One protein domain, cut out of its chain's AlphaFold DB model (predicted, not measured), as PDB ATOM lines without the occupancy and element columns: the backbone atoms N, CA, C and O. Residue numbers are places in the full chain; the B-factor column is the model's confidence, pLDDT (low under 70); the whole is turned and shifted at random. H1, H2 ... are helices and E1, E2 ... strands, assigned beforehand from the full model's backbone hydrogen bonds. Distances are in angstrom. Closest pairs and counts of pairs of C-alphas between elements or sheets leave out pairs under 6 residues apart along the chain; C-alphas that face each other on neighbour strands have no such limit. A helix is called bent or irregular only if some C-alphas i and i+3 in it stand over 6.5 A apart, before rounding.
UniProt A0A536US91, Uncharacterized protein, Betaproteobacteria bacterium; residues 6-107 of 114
ATOM      1  N   THR A   6      35.930  36.011 133.940       97.12
ATOM      2  CA  THR A   6      36.363  34.615 134.070       97.12
ATOM      3  C   THR A   6      37.584  34.541 134.985       97.12
ATOM      4  O   THR A   6      38.175  35.568 135.339       97.12
ATOM      5  N   GLN A   7      38.036  33.332 135.326       95.19
ATOM      6  CA  GLN A   7      39.306  33.165 136.047       95.19
ATOM      7  C   GLN A   7      40.498  33.760 135.278       95.19
ATOM      8  O   GLN A   7      41.387  34.356 135.886       95.19
ATOM      9  N   ALA A   8      40.496  33.670 133.943       96.06
ATOM     10  CA  ALA A   8      41.530  34.274 133.105       96.06
ATOM     11  C   ALA A   8      41.504  35.810 133.175       96.06
ATOM     12  O   ALA A   8      42.561  36.443 133.194       96.06
ATOM     13  N   THR A   9      40.311  36.409 133.276       96.19
ATOM     14  CA  THR A   9      40.153  37.851 133.522       96.19
ATOM     15  C   THR A   9      40.820  38.238 134.843       96.19
ATOM     16  O   THR A   9      41.711  39.086 134.839       96.19
ATOM     17  N   LEU A  10      40.493  37.551 135.948       96.12
ATOM     18  CA  LEU A  10      41.076  37.836 137.268       96.12
ATOM     19  C   LEU A  10      42.598  37.644 137.301       96.12
ATOM     20  O   LEU A  10      43.313  38.440 137.912       96.12
ATOM     21  N   ALA A  11      43.105  36.603 136.634       96.31
ATOM     22  CA  ALA A  11      44.538  36.349 136.522       96.31
ATOM     23  C   ALA A  11      45.258  37.488 135.785       96.31
ATOM     24  O   ALA A  11      46.298  37.957 136.246       96.31
ATOM     25  N   ARG A  12      44.682  37.978 134.678       96.75
ATOM     26  CA  ARG A  12      45.234  39.113 133.928       96.75
ATOM     27  C   ARG A  12      45.268  40.377 134.775       96.75
ATOM     28  O   ARG A  12      46.277  41.075 134.778       96.75
ATOM     29  N   GLU A  13      44.198  40.668 135.501       95.69
ATOM     30  CA  GLU A  13      44.156  41.848 136.360       95.69
ATOM     31  C   GLU A  13      45.176  41.744 137.508       95.69
ATOM     32  O   GLU A  13      45.876  42.710 137.788       95.69
ATOM     33  N   ASN A  14      45.351  40.567 138.121       95.00
ATOM     34  CA  ASN A  14      46.401  40.359 139.127       95.00
ATOM     35  C   ASN A  14      47.812  40.638 138.589       95.00
ATOM     36  O   ASN A  14      48.666  41.085 139.352       95.00
ATOM     37  N   VAL A  15      48.068  40.377 137.303       96.50
ATOM     38  CA  VAL A  15      49.337  40.737 136.653       96.50
ATOM     39  C   VAL A  15      49.443  42.249 136.461       96.50
ATOM     40  O   VAL A  15      50.490  42.816 136.750       96.50
ATOM     41  N   VAL A  16      48.367  42.910 136.021       97.00
ATOM     42  CA  VAL A  16      48.335  44.373 135.834       97.00
ATOM     43  C   VAL A  16      48.623  45.121 137.139       97.00
ATOM     44  O   VAL A  16      49.355  46.103 137.122       97.00
ATOM     45  N   TYR A  17      48.091  44.641 138.267       95.31
ATOM     46  CA  TYR A  17      48.236  45.280 139.582       95.31
ATOM     47  C   TYR A  17      49.379  44.711 140.438       95.31
ATOM     48  O   TYR A  17      49.436  44.983 141.640       95.31
ATOM     49  N   LEU A  18      50.288  43.924 139.856       94.94
ATOM     50  CA  LEU A  18      51.446  43.370 140.559       94.94
ATOM     51  C   LEU A  18      52.279  44.483 141.218       94.94
ATOM     52  O   LEU A  18      52.693  45.423 140.545       94.94
ATOM     53  N   GLY A  19      52.551  44.362 142.523       92.69
ATOM     54  CA  GLY A  19      53.340  45.354 143.264       92.69
ATOM     55  C   GLY A  19      52.570  46.628 143.625       92.69
ATOM     56  O   GLY A  19      53.180  47.618 144.016       92.69
ATOM     57  N   SER A  20      51.240  46.617 143.502       93.31
ATOM     58  CA  SER A  20      50.371  47.742 143.855       93.31
ATOM     59  C   SER A  20      49.280  47.327 144.841       93.31
ATOM     60  O   SER A  20      48.910  46.155 144.926       93.31
ATOM     61  N   GLY A  21      48.668  48.311 145.501       91.06
ATOM     62  CA  GLY A  21      47.521  48.091 146.385       91.06
ATOM     63  C   GLY A  21      46.237  47.594 145.714       91.06
ATOM     64  O   GLY A  21      45.258  47.296 146.395       91.06
ATOM     65  N   GLY A  22      46.223  47.470 144.384       93.94
ATOM     66  CA  GLY A  22      45.124  46.853 143.641       93.94
ATOM     67  C   GLY A  22      45.116  45.321 143.704       93.94
ATOM     68  O   GLY A  22      44.184  44.693 143.195       93.94
ATOM     69  N   ARG A  23      46.122  44.688 144.320       95.75
ATOM     70  CA  ARG A  23      46.232  43.230 144.422       95.75
ATOM     71  C   ARG A  23      46.123  42.759 145.879       95.75
ATOM     72  O   ARG A  23      46.561  43.412 146.820       95.75
ATOM     73  N   SER A  24      45.467  41.608 146.054       94.56
ATOM     74  CA  SER A  24      45.082  41.085 147.374       94.56
ATOM     75  C   SER A  24      46.277  40.749 148.271       94.56
ATOM     76  O   SER A  24      46.136  40.742 149.489       94.56
ATOM     77  N   GLN A  25      47.427  40.390 147.697       93.81
ATOM     78  CA  GLN A  25      48.634  40.073 148.460       93.81
ATOM     79  C   GLN A  25      49.251  41.330 149.089       93.81
ATOM     80  O   GLN A  25      49.792  41.247 150.184       93.81
ATOM     81  N   GLU A  26      49.137  42.474 148.421       94.44
ATOM     82  CA  GLU A  26      49.739  43.747 148.808       94.44
ATOM     83  C   GLU A  26      48.869  44.533 149.784       94.44
ATOM     84  O   GLU A  26      49.405  45.207 150.651       94.44
ATOM     85  N   ASN A  27      47.541  44.444 149.669       92.75
ATOM     86  CA  ASN A  27      46.628  45.303 150.432       92.75
ATOM     87  C   ASN A  27      45.965  44.643 151.649       92.75
ATOM     88  O   ASN A  27      45.195  45.286 152.367       92.75
ATOM     89  N   ARG A  28      46.254  43.359 151.899       90.25
ATOM     90  CA  ARG A  28      45.581  42.572 152.943       90.25
ATOM     91  C   ARG A  28      45.783  43.140 154.348       90.25
ATOM     92  O   ARG A  28      44.846  43.112 155.141       90.25
ATOM     93  N   SER A  29      46.987  43.612 154.671       91.94
ATOM     94  CA  SER A  29      47.302  44.186 155.989       91.94
ATOM     95  C   SER A  29      46.603  45.526 156.235       91.94
ATOM     96  O   SER A  29      46.395  45.887 157.387       91.94
ATOM     97  N   SER A  30      46.158  46.213 155.181       91.25
ATOM     98  CA  SER A  30      45.493  47.524 155.242       91.25
ATOM     99  C   SER A  30      43.960  47.429 155.340       91.25
ATOM    100  O   SER A  30      43.244  48.362 154.978       91.25
ATOM    101  N   GLY A  31      43.430  46.279 155.776       93.75
ATOM    102  CA  GLY A  31      41.999  46.076 156.040       93.75
ATOM    103  C   GLY A  31      41.127  45.800 154.810       93.75
ATOM    104  O   GLY A  31      39.922  45.577 154.957       93.75
ATOM    105  N   PHE A  32      41.702  45.761 153.606       97.06
ATOM    106  CA  PHE A  32      40.961  45.425 152.393       97.06
ATOM    107  C   PHE A  32      40.562  43.947 152.359       97.06
ATOM    108  O   PHE A  32      41.357  43.041 152.618       97.06
ATOM    109  N   ARG A  33      39.303  43.693 151.986       97.88
ATOM    110  CA  ARG A  33      38.772  42.344 151.755       97.88
ATOM    111  C   ARG A  33      38.337  42.203 150.299       97.88
ATOM    112  O   ARG A  33      37.574  43.053 149.846       97.88
ATOM    113  N   PRO A  34      38.779  41.168 149.562       98.31
ATOM    114  CA  PRO A  34      38.403  41.003 148.161       98.31
ATOM    115  C   PRO A  34      36.886  40.886 147.997       98.31
ATOM    116  O   PRO A  34      36.218  40.176 148.753       98.31
ATOM    117  N   ALA A  35      36.346  41.578 147.003       98.38
ATOM    118  CA  ALA A  35      34.922  41.619 146.711       98.38
ATOM    119  C   ALA A  35      34.672  41.893 145.225       98.38
ATOM    120  O   ALA A  35      35.587  42.203 144.457       98.38
ATOM    121  N   PHE A  36      33.409  41.798 144.842       98.50
ATOM    122  CA  PHE A  36      32.914  42.106 143.516       98.50
ATOM    123  C   PHE A  36      31.728  43.058 143.617       98.50
ATOM    124  O   PHE A  36      30.899  42.900 144.508       98.50
ATOM    125  N   LEU A  37      31.637  44.024 142.713       98.44
ATOM    126  CA  LEU A  37      30.470  44.891 142.560       98.44
ATOM    127  C   LEU A  37      29.721  44.472 141.300       98.44
ATOM    128  O   LEU A  37      30.324  44.444 140.232       98.44
ATOM    129  N   ASP A  38      28.432  44.172 141.399       97.81
ATOM    130  CA  ASP A  38      27.569  44.093 140.221       97.81
ATOM    131  C   ASP A  38      27.124  45.508 139.835       97.81
ATOM    132  O   ASP A  38      26.284  46.104 140.509       97.81
ATOM    133  N   ALA A  39      27.701  46.068 138.771       97.00
ATOM    134  CA  ALA A  39      27.431  47.441 138.344       97.00
ATOM    135  C   ALA A  39      25.981  47.668 137.884       97.00
ATOM    136  O   ALA A  39      25.515  48.805 137.914       97.00
ATOM    137  N   ASP A  40      25.261  46.607 137.504       97.06
ATOM    138  CA  ASP A  40      23.861  46.716 137.081       97.06
ATOM    139  C   ASP A  40      22.927  46.955 138.275       97.06
ATOM    140  O   ASP A  40      21.899  47.618 138.143       97.06
ATOM    141  N   THR A  41      23.268  46.411 139.447       97.00
ATOM    142  CA  THR A  41      22.408  46.433 140.643       97.00
ATOM    143  C   THR A  41      22.984  47.248 141.799       97.00
ATOM    144  O   THR A  41      22.262  47.588 142.735       97.00
ATOM    145  N   GLY A  42      24.282  47.551 141.766       97.00
ATOM    146  CA  GLY A  42      25.021  48.158 142.871       97.00
ATOM    147  C   GLY A  42      25.306  47.199 144.033       97.00
ATOM    148  O   GLY A  42      25.841  47.627 145.056       97.00
ATOM    149  N   ILE A  43      24.959  45.912 143.912       98.00
ATOM    150  CA  ILE A  43      25.150  44.934 144.987       98.00
ATOM    151  C   ILE A  43      26.623  44.532 145.070       98.00
ATOM    152  O   ILE A  43      27.265  44.197 144.074       98.00
ATOM    153  N   ILE A  44      27.152  44.524 146.293       98.25
ATOM    154  CA  ILE A  44      28.509  44.064 146.583       98.25
ATOM    155  C   ILE A  44      28.463  42.607 147.045       98.25
ATOM    156  O   ILE A  44      27.806  42.264 148.029       98.25
ATOM    157  N   HIS A  45      29.225  41.756 146.372       97.94
ATOM    158  CA  HIS A  45      29.408  40.350 146.700       97.94
ATOM    159  C   HIS A  45      30.814  40.128 147.278       97.94
ATOM    160  O   HIS A  45      31.803  40.258 146.554       97.94
ATOM    161  N   PRO A  46      30.954  39.782 148.572       97.88
ATOM    162  CA  PRO A  46      32.251  39.421 149.136       97.88
ATOM    163  C   PRO A  46      32.846  38.211 148.415       97.88
ATOM    164  O   PRO A  46      32.129  37.253 148.124       97.88
ATOM    165  N   SER A  47      34.159  38.221 148.185       97.88
ATOM    166  CA  SER A  47      34.849  37.056 147.635       97.88
ATOM    167  C   SER A  47      34.819  35.917 148.648       97.88
ATOM    168  O   SER A  47      35.218  36.079 149.808       97.88
ATOM    169  N   ARG A  48      34.328  34.756 148.221       97.88
ATOM    170  CA  ARG A  48      34.124  33.583 149.073       97.88
ATOM    171  C   ARG A  48      34.542  32.316 148.346       97.88
ATOM    172  O   ARG A  48      34.478  32.231 147.121       97.88
ATOM    173  N   PHE A  49      34.950  31.320 149.122       96.75
ATOM    174  CA  PHE A  49      35.021  29.946 148.645       96.75
ATOM    175  C   PHE A  49      33.608  29.426 148.337       96.75
ATOM    176  O   PHE A  49      32.615  29.993 148.795       96.75
ATOM    177  N   ALA A  50      33.515  28.310 147.608       94.31
ATOM    178  CA  ALA A  50      32.239  27.657 147.292       94.31
ATOM    179  C   ALA A  50      31.410  27.288 148.540       94.31
ATOM    180  O   ALA A  50      30.191  27.197 148.469       94.31
ATOM    181  N   ASP A  51      32.063  27.088 149.689       94.06
ATOM    182  CA  ASP A  51      31.419  26.796 150.977       94.06
ATOM    183  C   ASP A  51      30.949  28.054 151.738       94.06
ATOM    184  O   ASP A  51      30.475  27.967 152.868       94.06
ATOM    185  N   GLY A  52      31.097  29.238 151.136       94.56
ATOM    186  CA  GLY A  52      30.685  30.515 151.705       94.56
ATOM    187  C   GLY A  52      31.700  31.155 152.654       94.56
ATOM    188  O   GLY A  52      31.504  32.311 153.047       94.56
ATOM    189  N   ARG A  53      32.807  30.488 153.010       96.94
ATOM    190  CA  ARG A  53      33.858  31.116 153.831       96.94
ATOM    191  C   ARG A  53      34.527  32.267 153.069       96.94
ATOM    192  O   ARG A  53      34.726  32.148 151.860       96.94
ATOM    193  N   PRO A  54      34.906  33.374 153.738       96.50
ATOM    194  CA  PRO A  54      35.625  34.472 153.094       96.50
ATOM    195  C   PRO A  54      36.914  33.994 152.422       96.50
ATOM    196  O   PRO A  54      37.720  33.292 153.036       96.50
ATOM    197  N   ALA A  55      37.112  34.394 151.170       96.94
ATOM    198  CA  ALA A  55      38.314  34.077 150.424       96.94
ATOM    199  C   ALA A  55      39.363  35.183 150.606       96.94
ATOM    200  O   ALA A  55      39.036  36.372 150.576       96.94
ATOM    201  N   PRO A  56      40.646  34.821 150.752       95.12
ATOM    202  CA  PRO A  56      41.718  35.795 150.924       95.12
ATOM    203  C   PRO A  56      42.171  36.421 149.587       95.12
ATOM    204  O   PRO A  56      43.077  37.255 149.583       95.12
ATOM    205  N   LEU A  57      41.572  35.992 148.470       96.75
ATOM    206  CA  LEU A  57      41.816  36.407 147.086       96.75
ATOM    207  C   LEU A  57      40.470  36.471 146.340       96.75
ATOM    208  O   LEU A  57      39.472  35.930 146.824       96.75
ATOM    209  N   HIS A  58      40.435  37.083 145.154       97.56
ATOM    210  CA  HIS A  58      39.270  37.047 144.260       97.56
ATOM    211  C   HIS A  58      39.007  35.630 143.741       97.56
ATOM    212  O   HIS A  58      39.793  35.106 142.955       97.56
ATOM    213  N   LEU A  59      37.891  35.034 144.160       97.06
ATOM    214  CA  LEU A  59      37.391  33.744 143.694       97.06
ATOM    215  C   LEU A  59      35.949  33.916 143.215       97.06
ATOM    216  O   LEU A  59      35.148  34.561 143.888       97.06
ATOM    217  N   LEU A  60      35.614  33.317 142.072       97.38
ATOM    218  CA  LEU A  60      34.258  33.384 141.515       97.38
ATOM    219  C   LEU A  60      33.302  32.368 142.162       97.38
ATOM    220  O   LEU A  60      32.092  32.532 142.085       97.38
ATOM    221  N   ASP A  61      33.829  31.325 142.805       95.81
ATOM    222  CA  ASP A  61      33.050  30.150 143.221       95.81
ATOM    223  C   ASP A  61      31.948  30.429 144.244       95.81
ATOM    224  O   ASP A  61      30.939  29.729 144.261       95.81
ATOM    225  N   GLY A  62      32.145  31.435 145.096       95.38
ATOM    226  CA  GLY A  62      31.166  31.852 146.095       95.38
ATOM    227  C   GLY A  62      30.137  32.868 145.591       95.38
ATOM    228  O   GLY A  62      29.360  33.375 146.400       95.38
ATOM    229  N   LEU A  63      30.147  33.215 144.297       97.19
ATOM    230  CA  LEU A  63      29.185  34.157 143.729       97.19
ATOM    231  C   LEU A  63      27.792  33.522 143.571       97.19
ATOM    232  O   LEU A  63      27.681  32.339 143.222       97.19
ATOM    233  N   PRO A  64      26.721  34.303 143.811       96.19
ATOM    234  CA  PRO A  64      25.352  33.829 143.663       96.19
ATOM    235  C   PRO A  64      24.964  33.670 142.190       96.19
ATOM    236  O   PRO A  64      25.482  34.359 141.309       96.19
ATOM    237  N   ASP A  65      23.965  32.826 141.933       96.31
ATOM    238  CA  ASP A  65      23.481  32.546 140.575       96.31
ATOM    239  C   ASP A  65      22.948  33.791 139.846       96.31
ATOM    240  O   ASP A  65      22.943  33.836 138.622       96.31
ATOM    241  N   SER A  66      22.579  34.852 140.574       96.38
ATOM    242  CA  SER A  66      22.138  36.123 139.987       96.38
ATOM    243  C   SER A  66      23.197  36.815 139.123       96.38
ATOM    244  O   SER A  66      22.838  37.657 138.297       96.38
ATOM    245  N   VAL A  67      24.485  36.503 139.305       97.38
ATOM    246  CA  VAL A  67      25.595  37.065 138.512       97.38
ATOM    247  C   VAL A  67      26.396  36.010 137.748       97.38
ATOM    248  O   VAL A  67      27.180  36.366 136.869       97.38
ATOM    249  N   VAL A  68      26.197  34.724 138.045       97.75
ATOM    250  CA  VAL A  68      26.857  33.608 137.354       97.75
ATOM    251  C   VAL A  68      26.152  33.323 136.031       97.75
ATOM    252  O   VAL A  68      24.935  33.192 135.984       97.75
ATOM    253  N   LEU A  69      26.929  33.214 134.954       97.00
ATOM    254  CA  LEU A  69      26.424  32.877 133.621       97.00
ATOM    255  C   LEU A  69      26.644  31.402 133.284       97.00
ATOM    256  O   LEU A  69      25.789  30.788 132.651       97.00
ATOM    257  N   ALA A  70      27.765  30.828 133.726       96.50
ATOM    258  CA  ALA A  70      28.071  29.422 133.498       96.50
ATOM    259  C   ALA A  70      28.906  28.811 134.630       96.50
ATOM    260  O   ALA A  70      29.778  29.454 135.232       96.50
ATOM    261  N   ARG A  71      28.659  27.521 134.874       96.06
ATOM    262  CA  ARG A  71      29.464  26.648 135.734       96.06
ATOM    263  C   ARG A  71      30.006  25.488 134.899       96.06
ATOM    264  O   ARG A  71      29.318  25.025 133.995       96.06
ATOM    265  N   GLY A  72      31.232  25.058 135.184       92.31
ATOM    266  CA  GLY A  72      31.840  23.884 134.552       92.31
ATOM    267  C   GLY A  72      31.294  22.568 135.114       92.31
ATOM    268  O   GLY A  72      30.514  22.563 136.070       92.31
ATOM    269  N   ASP A  73      31.751  21.446 134.557       90.44
ATOM    270  CA  ASP A  73      31.326  20.092 134.957       90.44
ATOM    271  C   ASP A  73      31.659  19.759 136.424       90.44
ATOM    272  O   ASP A  73      30.976  18.970 137.077       90.44
ATOM    273  N   ASP A  74      32.678  20.409 136.985       89.88
ATOM    274  CA  ASP A  74      33.074  20.314 138.393       89.88
ATOM    275  C   ASP A  74      32.265  21.245 139.326       89.88
ATOM    276  O   ASP A  74      32.543  21.333 140.527       89.88
ATOM    277  N   ARG A  75      31.243  21.924 138.782       87.25
ATOM    278  CA  ARG A  75      30.392  22.945 139.419       87.25
ATOM    279  C   ARG A  75      31.113  24.242 139.805       87.25
ATOM    280  O   ARG A  75      30.501  25.097 140.460       87.25
ATOM    281  N   ARG A  76      32.369  24.435 139.391       93.50
ATOM    282  CA  ARG A  76      33.088  25.706 139.568       93.50
ATOM    283  C   ARG A  76      32.506  26.776 138.663       93.50
ATOM    284  O   ARG A  76      32.033  26.492 137.565       93.50
ATOM    285  N   VAL A  77      32.553  28.025 139.118       96.25
ATOM    286  CA  VAL A  77      32.130  29.158 138.287       96.25
ATOM    287  C   VAL A  77      33.200  29.424 137.234       96.25
ATOM    288  O   VAL A  77      34.361  29.675 137.568       96.25
ATOM    289  N   VAL A  78      32.805  29.386 135.961       96.38
ATOM    290  CA  VAL A  78      33.713  29.639 134.830       96.38
ATOM    291  C   VAL A  78      33.467  31.001 134.190       96.38
ATOM    292  O   VAL A  78      34.406  31.605 133.673       96.38
ATOM    293  N   GLU A  79      32.240  31.518 134.289       96.81
ATOM    294  CA  GLU A  79      31.840  32.772 133.659       96.81
ATOM    295  C   GLU A  79      30.785  33.514 134.487       96.81
ATOM    296  O   GLU A  79      29.797  32.928 134.941       96.81
ATOM    297  N   VAL A  80      30.981  34.822 134.659       97.69
ATOM    298  CA  VAL A  80      30.029  35.737 135.307       97.69
ATOM    299  C   VAL A  80      29.770  36.966 134.438       97.69
ATOM    300  O   VAL A  80      30.523  37.255 133.501       97.69
ATOM    301  N   LYS A  81      28.686  37.690 134.739       97.81
ATOM    302  CA  LYS A  81      28.260  38.887 134.000       97.81
ATOM    303  C   LYS A  81      29.404  39.880 133.796       97.81
ATOM    304  O   LYS A  81      30.234  40.093 134.673       97.81
ATOM    305  N   ALA A  82      29.392  40.551 132.646       97.12
ATOM    306  CA  ALA A  82      30.342  41.619 132.330       97.12
ATOM    307  C   ALA A  82      30.195  42.857 133.238       97.12
ATOM    308  O   ALA A  82      31.127  43.650 133.336       97.12
ATOM    309  N   SER A  83      29.042  43.019 133.898       96.94
ATOM    310  CA  SER A  83      28.786  44.067 134.894       96.94
ATOM    311  C   SER A  83      29.560  43.862 136.199       96.94
ATOM    312  O   SER A  83      29.655  44.786 137.004       96.94
ATOM    313  N   VAL A  84      30.103  42.662 136.435       97.88
ATOM    314  CA  VAL A  84      30.826  42.332 137.664       97.88
ATOM    315  C   VAL A  84      32.219  42.954 137.628       97.88
ATOM    316  O   VAL A  84      33.046  42.611 136.789       97.88
ATOM    317  N   ILE A  85      32.506  43.832 138.583       98.00
ATOM    318  CA  ILE A  85      33.789  44.522 138.726       98.00
ATOM    319  C   ILE A  85      34.541  43.937 139.921       98.00
ATOM    320  O   ILE A  85      34.013  43.880 141.032       98.00
ATOM    321  N   SER A  86      35.790  43.525 139.712       98.19
ATOM    322  CA  SER A  86      36.677  43.045 140.773       98.19
ATOM    323  C   SER A  86      37.253  44.211 141.590       98.19
ATOM    324  O   SER A  86      37.768  45.197 141.060       98.19
ATOM    325  N   GLY A  87      37.175  44.104 142.915       98.25
ATOM    326  CA  GLY A  87      37.635  45.155 143.819       98.25
ATOM    327  C   GLY A  87      37.703  44.689 145.265       98.25
ATOM    328  O   GLY A  87      37.946  43.516 145.548       98.25
ATOM    329  N   PHE A  88      37.515  45.604 146.200       98.50
ATOM    330  CA  PHE A  88      37.665  45.340 147.619       98.50
ATOM    331  C   PHE A  88      36.602  46.071 148.420       98.50
ATOM    332  O   PHE A  88      36.156  47.147 148.044       98.50
ATOM    333  N   THR A  89      36.237  45.515 149.564       98.12
ATOM    334  CA  THR A  89      35.530  46.255 150.606       98.12
ATOM    335  C   THR A  89      36.493  46.651 151.708       98.12
ATOM    336  O   THR A  89      37.278  45.812 152.160       98.12
ATOM    337  N   ARG A  90      36.376  47.890 152.178       96.69
ATOM    338  CA  ARG A  90      37.027  48.396 153.389       96.69
ATOM    339  C   ARG A  90      36.087  49.398 154.057       96.69
ATOM    340  O   ARG A  90      35.505  50.228 153.366       96.69
ATOM    341  N   ASP A  91      35.870  49.252 155.361       93.25
ATOM    342  CA  ASP A  91      34.988  50.120 156.163       93.25
ATOM    343  C   ASP A  91      33.584  50.324 155.562       93.25
ATOM    344  O   ASP A  91      33.047  51.425 155.507       93.25
ATOM    345  N   GLY A  92      32.991  49.240 155.048       91.81
ATOM    346  CA  GLY A  92      31.644  49.254 154.462       91.81
ATOM    347  C   GLY A  92      31.544  49.872 153.063       91.81
ATOM    348  O   GLY A  92      30.456  49.889 152.492       91.81
ATOM    349  N   ARG A  93      32.656  50.331 152.475       96.12
ATOM    350  CA  ARG A  93      32.708  50.904 151.125       96.12
ATOM    351  C   ARG A  93      33.405  49.967 150.142       96.12
ATOM    352  O   ARG A  93      34.386  49.314 150.491       96.12
ATOM    353  N   PHE A  94      32.910  49.931 148.904       98.31
ATOM    354  CA  PHE A  94      33.592  49.281 147.787       98.31
ATOM    355  C   PHE A  94      34.661  50.194 147.178       98.31
ATOM    356  O   PHE A  94      34.450  51.396 147.017       98.31
ATOM    357  N   TYR A  95      35.785  49.586 146.820       98.38
ATOM    358  CA  TYR A  95      36.913  50.180 146.126       98.38
ATOM    359  C   TYR A  95      37.222  49.310 144.915       98.38
ATOM    360  O   TYR A  95      37.465  48.108 145.045       98.38
ATOM    361  N   THR A  96      37.267  49.906 143.735       98.12
ATOM    362  CA  THR A  96      37.926  49.295 142.576       98.12
ATOM    363  C   THR A  96      39.406  49.044 142.879       98.12
ATOM    364  O   THR A  96      39.970  49.577 143.839       98.12
ATOM    365  N   ARG A  97      40.082  48.242 142.051       97.94
ATOM    366  CA  ARG A  97      41.526  48.017 142.218       97.94
ATOM    367  C   ARG A  97      42.350  49.306 142.138       97.94
ATOM    368  O   ARG A  97      43.266  49.476 142.938       97.94
ATOM    369  N   ASP A  98      41.999  50.226 141.240       97.50
ATOM    370  CA  ASP A  98      42.658  51.534 141.149       97.50
ATOM    371  C   ASP A  98      42.426  52.387 142.398       97.50
ATOM    372  O   ASP A  98      43.350  53.030 142.892       97.50
ATOM    373  N   GLU A  99      41.208  52.388 142.937       97.38
ATOM    374  CA  GLU A  99      40.909  53.112 144.173       97.38
ATOM    375  C   GLU A  99      41.633  52.503 145.376       97.38
ATOM    376  O   GLU A  99      42.136  53.254 146.206       97.38
ATOM    377  N   ALA A 100      41.748  51.174 145.458       96.69
ATOM    378  CA  ALA A 100      42.520  50.505 146.505       96.69
ATOM    379  C   ALA A 100      44.018  50.845 146.410       96.69
ATOM    380  O   ALA A 100      44.644  51.163 147.419       96.69
ATOM    381  N   MET A 101      44.580  50.868 145.196       95.25
ATOM    382  CA  MET A 101      45.948  51.335 144.956       95.25
ATOM    383  C   MET A 101      46.147  52.782 145.424       95.25
ATOM    384  O   MET A 101      47.099  53.061 146.149       95.25
ATOM    385  N   ARG A 102      45.252  53.699 145.040       95.38
ATOM    386  CA  ARG A 102      45.331  55.114 145.444       95.38
ATOM    387  C   ARG A 102      45.179  55.286 146.951       95.38
ATOM    388  O   ARG A 102      45.906  56.073 147.541       95.38
ATOM    389  N   ALA A 103      44.265  54.545 147.572       93.50
ATOM    390  CA  ALA A 103      44.062  54.574 149.014       93.50
ATOM    391  C   ALA A 103      45.322  54.131 149.771       93.50
ATOM    392  O   ALA A 103      45.721  54.798 150.717       93.50
ATOM    393  N   MET A 104      45.999  53.076 149.306       90.69
ATOM    394  CA  MET A 104      47.267  52.636 149.895       90.69
ATOM    395  C   MET A 104      48.427  53.614 149.696       90.69
ATOM    396  O   MET A 104      49.343  53.627 150.502       90.69
ATOM    397  N   GLN A 105      48.415  54.417 148.630       88.75
ATOM    398  CA  GLN A 105      49.418  55.469 148.421       88.75
ATOM    399  C   GLN A 105      49.130  56.726 149.250       88.75
ATOM    400  O   GLN A 105      50.045  57.482 149.561       88.75
ATOM    401  N   ALA A 106      47.854  56.978 149.553       82.12
ATOM    402  CA  ALA A 106      47.405  58.151 150.292       82.12
ATOM    403  C   ALA A 106      47.487  57.979 151.813       82.12
ATOM    404  O   ALA A 106      47.383  58.976 152.520       82.12
ATOM    405  N   GLU A 107      47.649  56.753 152.312       67.75
ATOM    406  CA  GLU A 107      47.921  56.463 153.720       67.75
ATOM    407  C   GLU A 107      49.427  56.615 153.972       67.75
ATOM    408  O   GLU A 107      50.195  55.746 153.560       67.75
TER     409      GLU A 107
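What this domain is: This is residues 6 to 107 of the 114 residues of an uncharacterized protein of Betaproteobacteria bacterium (UniProt A0A536US91). Picture a small, strongly twisted and curled sheet of four strands, E2 E1 E5 E6, in the middle of an elongated body, with the hairpin of E3 and E4 at one end of the length and helix H3 at the other. H1 runs along the length beside this row, the short H2 packs by H3, and residues 47 to 67 form a long stretch with no named element. The printed part has 102 residues with three named helices and six named strands, in the order H1 H2 E1 E2 E3 E4 E5 E6 H3; both sheets are antiparallel and the class is mixed, helices and strands. The whole is compact, with a radius of gyration of the C-alphas of 13.1 A and spans of 43 by 26 by 24 A.

Where its parts are: Find C-alpha 7 at (39.306, 33.165, 136.047); from there H1 runs to residue 16, 14.4 A away. Next come H2, residues 24 to 30, E1, residues 33 to 38, 16.2 A long, and E2, residues 43 to 46. Past the long link look for E3, residues 68 to 71, and E4, residues 77 to 80. E5, residues 84 to 90, begins at C-alpha 84 (30.826, 42.332, 137.664) and is 18.0 A long. E6, residues 93 to 96, is followed directly by H3, residues 97 to 106, 14.2 A long, ending at C-alpha 106 (47.405, 58.151, 150.292).

How they stand to each other: Start at the sheet, where inner strands E1 and E5 are antiparallel at 139 degrees, with N 35 and O 87 at 2.9 A. The hairpin of E1 and E2 has N 45 and O 36 at 2.8 A, and that of E5 and E6 has N 88 and O 95 at 2.8 A. H2 and H3 are on this sheet, two layers with helices on one face. H3 lies over E6 at a height over the sheet of 9.4 A and runs along the strands, at 13 degrees to E6 on the local plane. H2 and H3 only just touch, with 3 pairs of C-alphas within 8 A, the closest being Asn 27 and Met 104 at 7.4 A. H1 is only just not on the sheet, with 4 pairs of C-alphas within 10 A; its closest C-alphas to E4 are Gln 7 and Val 78, 6.7 A apart. In the hairpin of E3 and E4, N 69 and O 79 are 2.9 A apart; E3 is apart from E5. In H1 and H3 every O i to N i+4 pair is within hydrogen-bond range; in H2, irregular with C-alphas 26 and 29 at 7.6 A, 0 of 3 are, and 1 of 4 O i to N i+3 pairs.

The domain as a whole: Look for the two C-alphas farthest apart at Asp 73 and Glu 107, 44.2 A. The printed part has no cut, and its long link is E2 to E3, 21 residues. The mean pLDDT of the printed part is 95.4, and residue 107 is under 70.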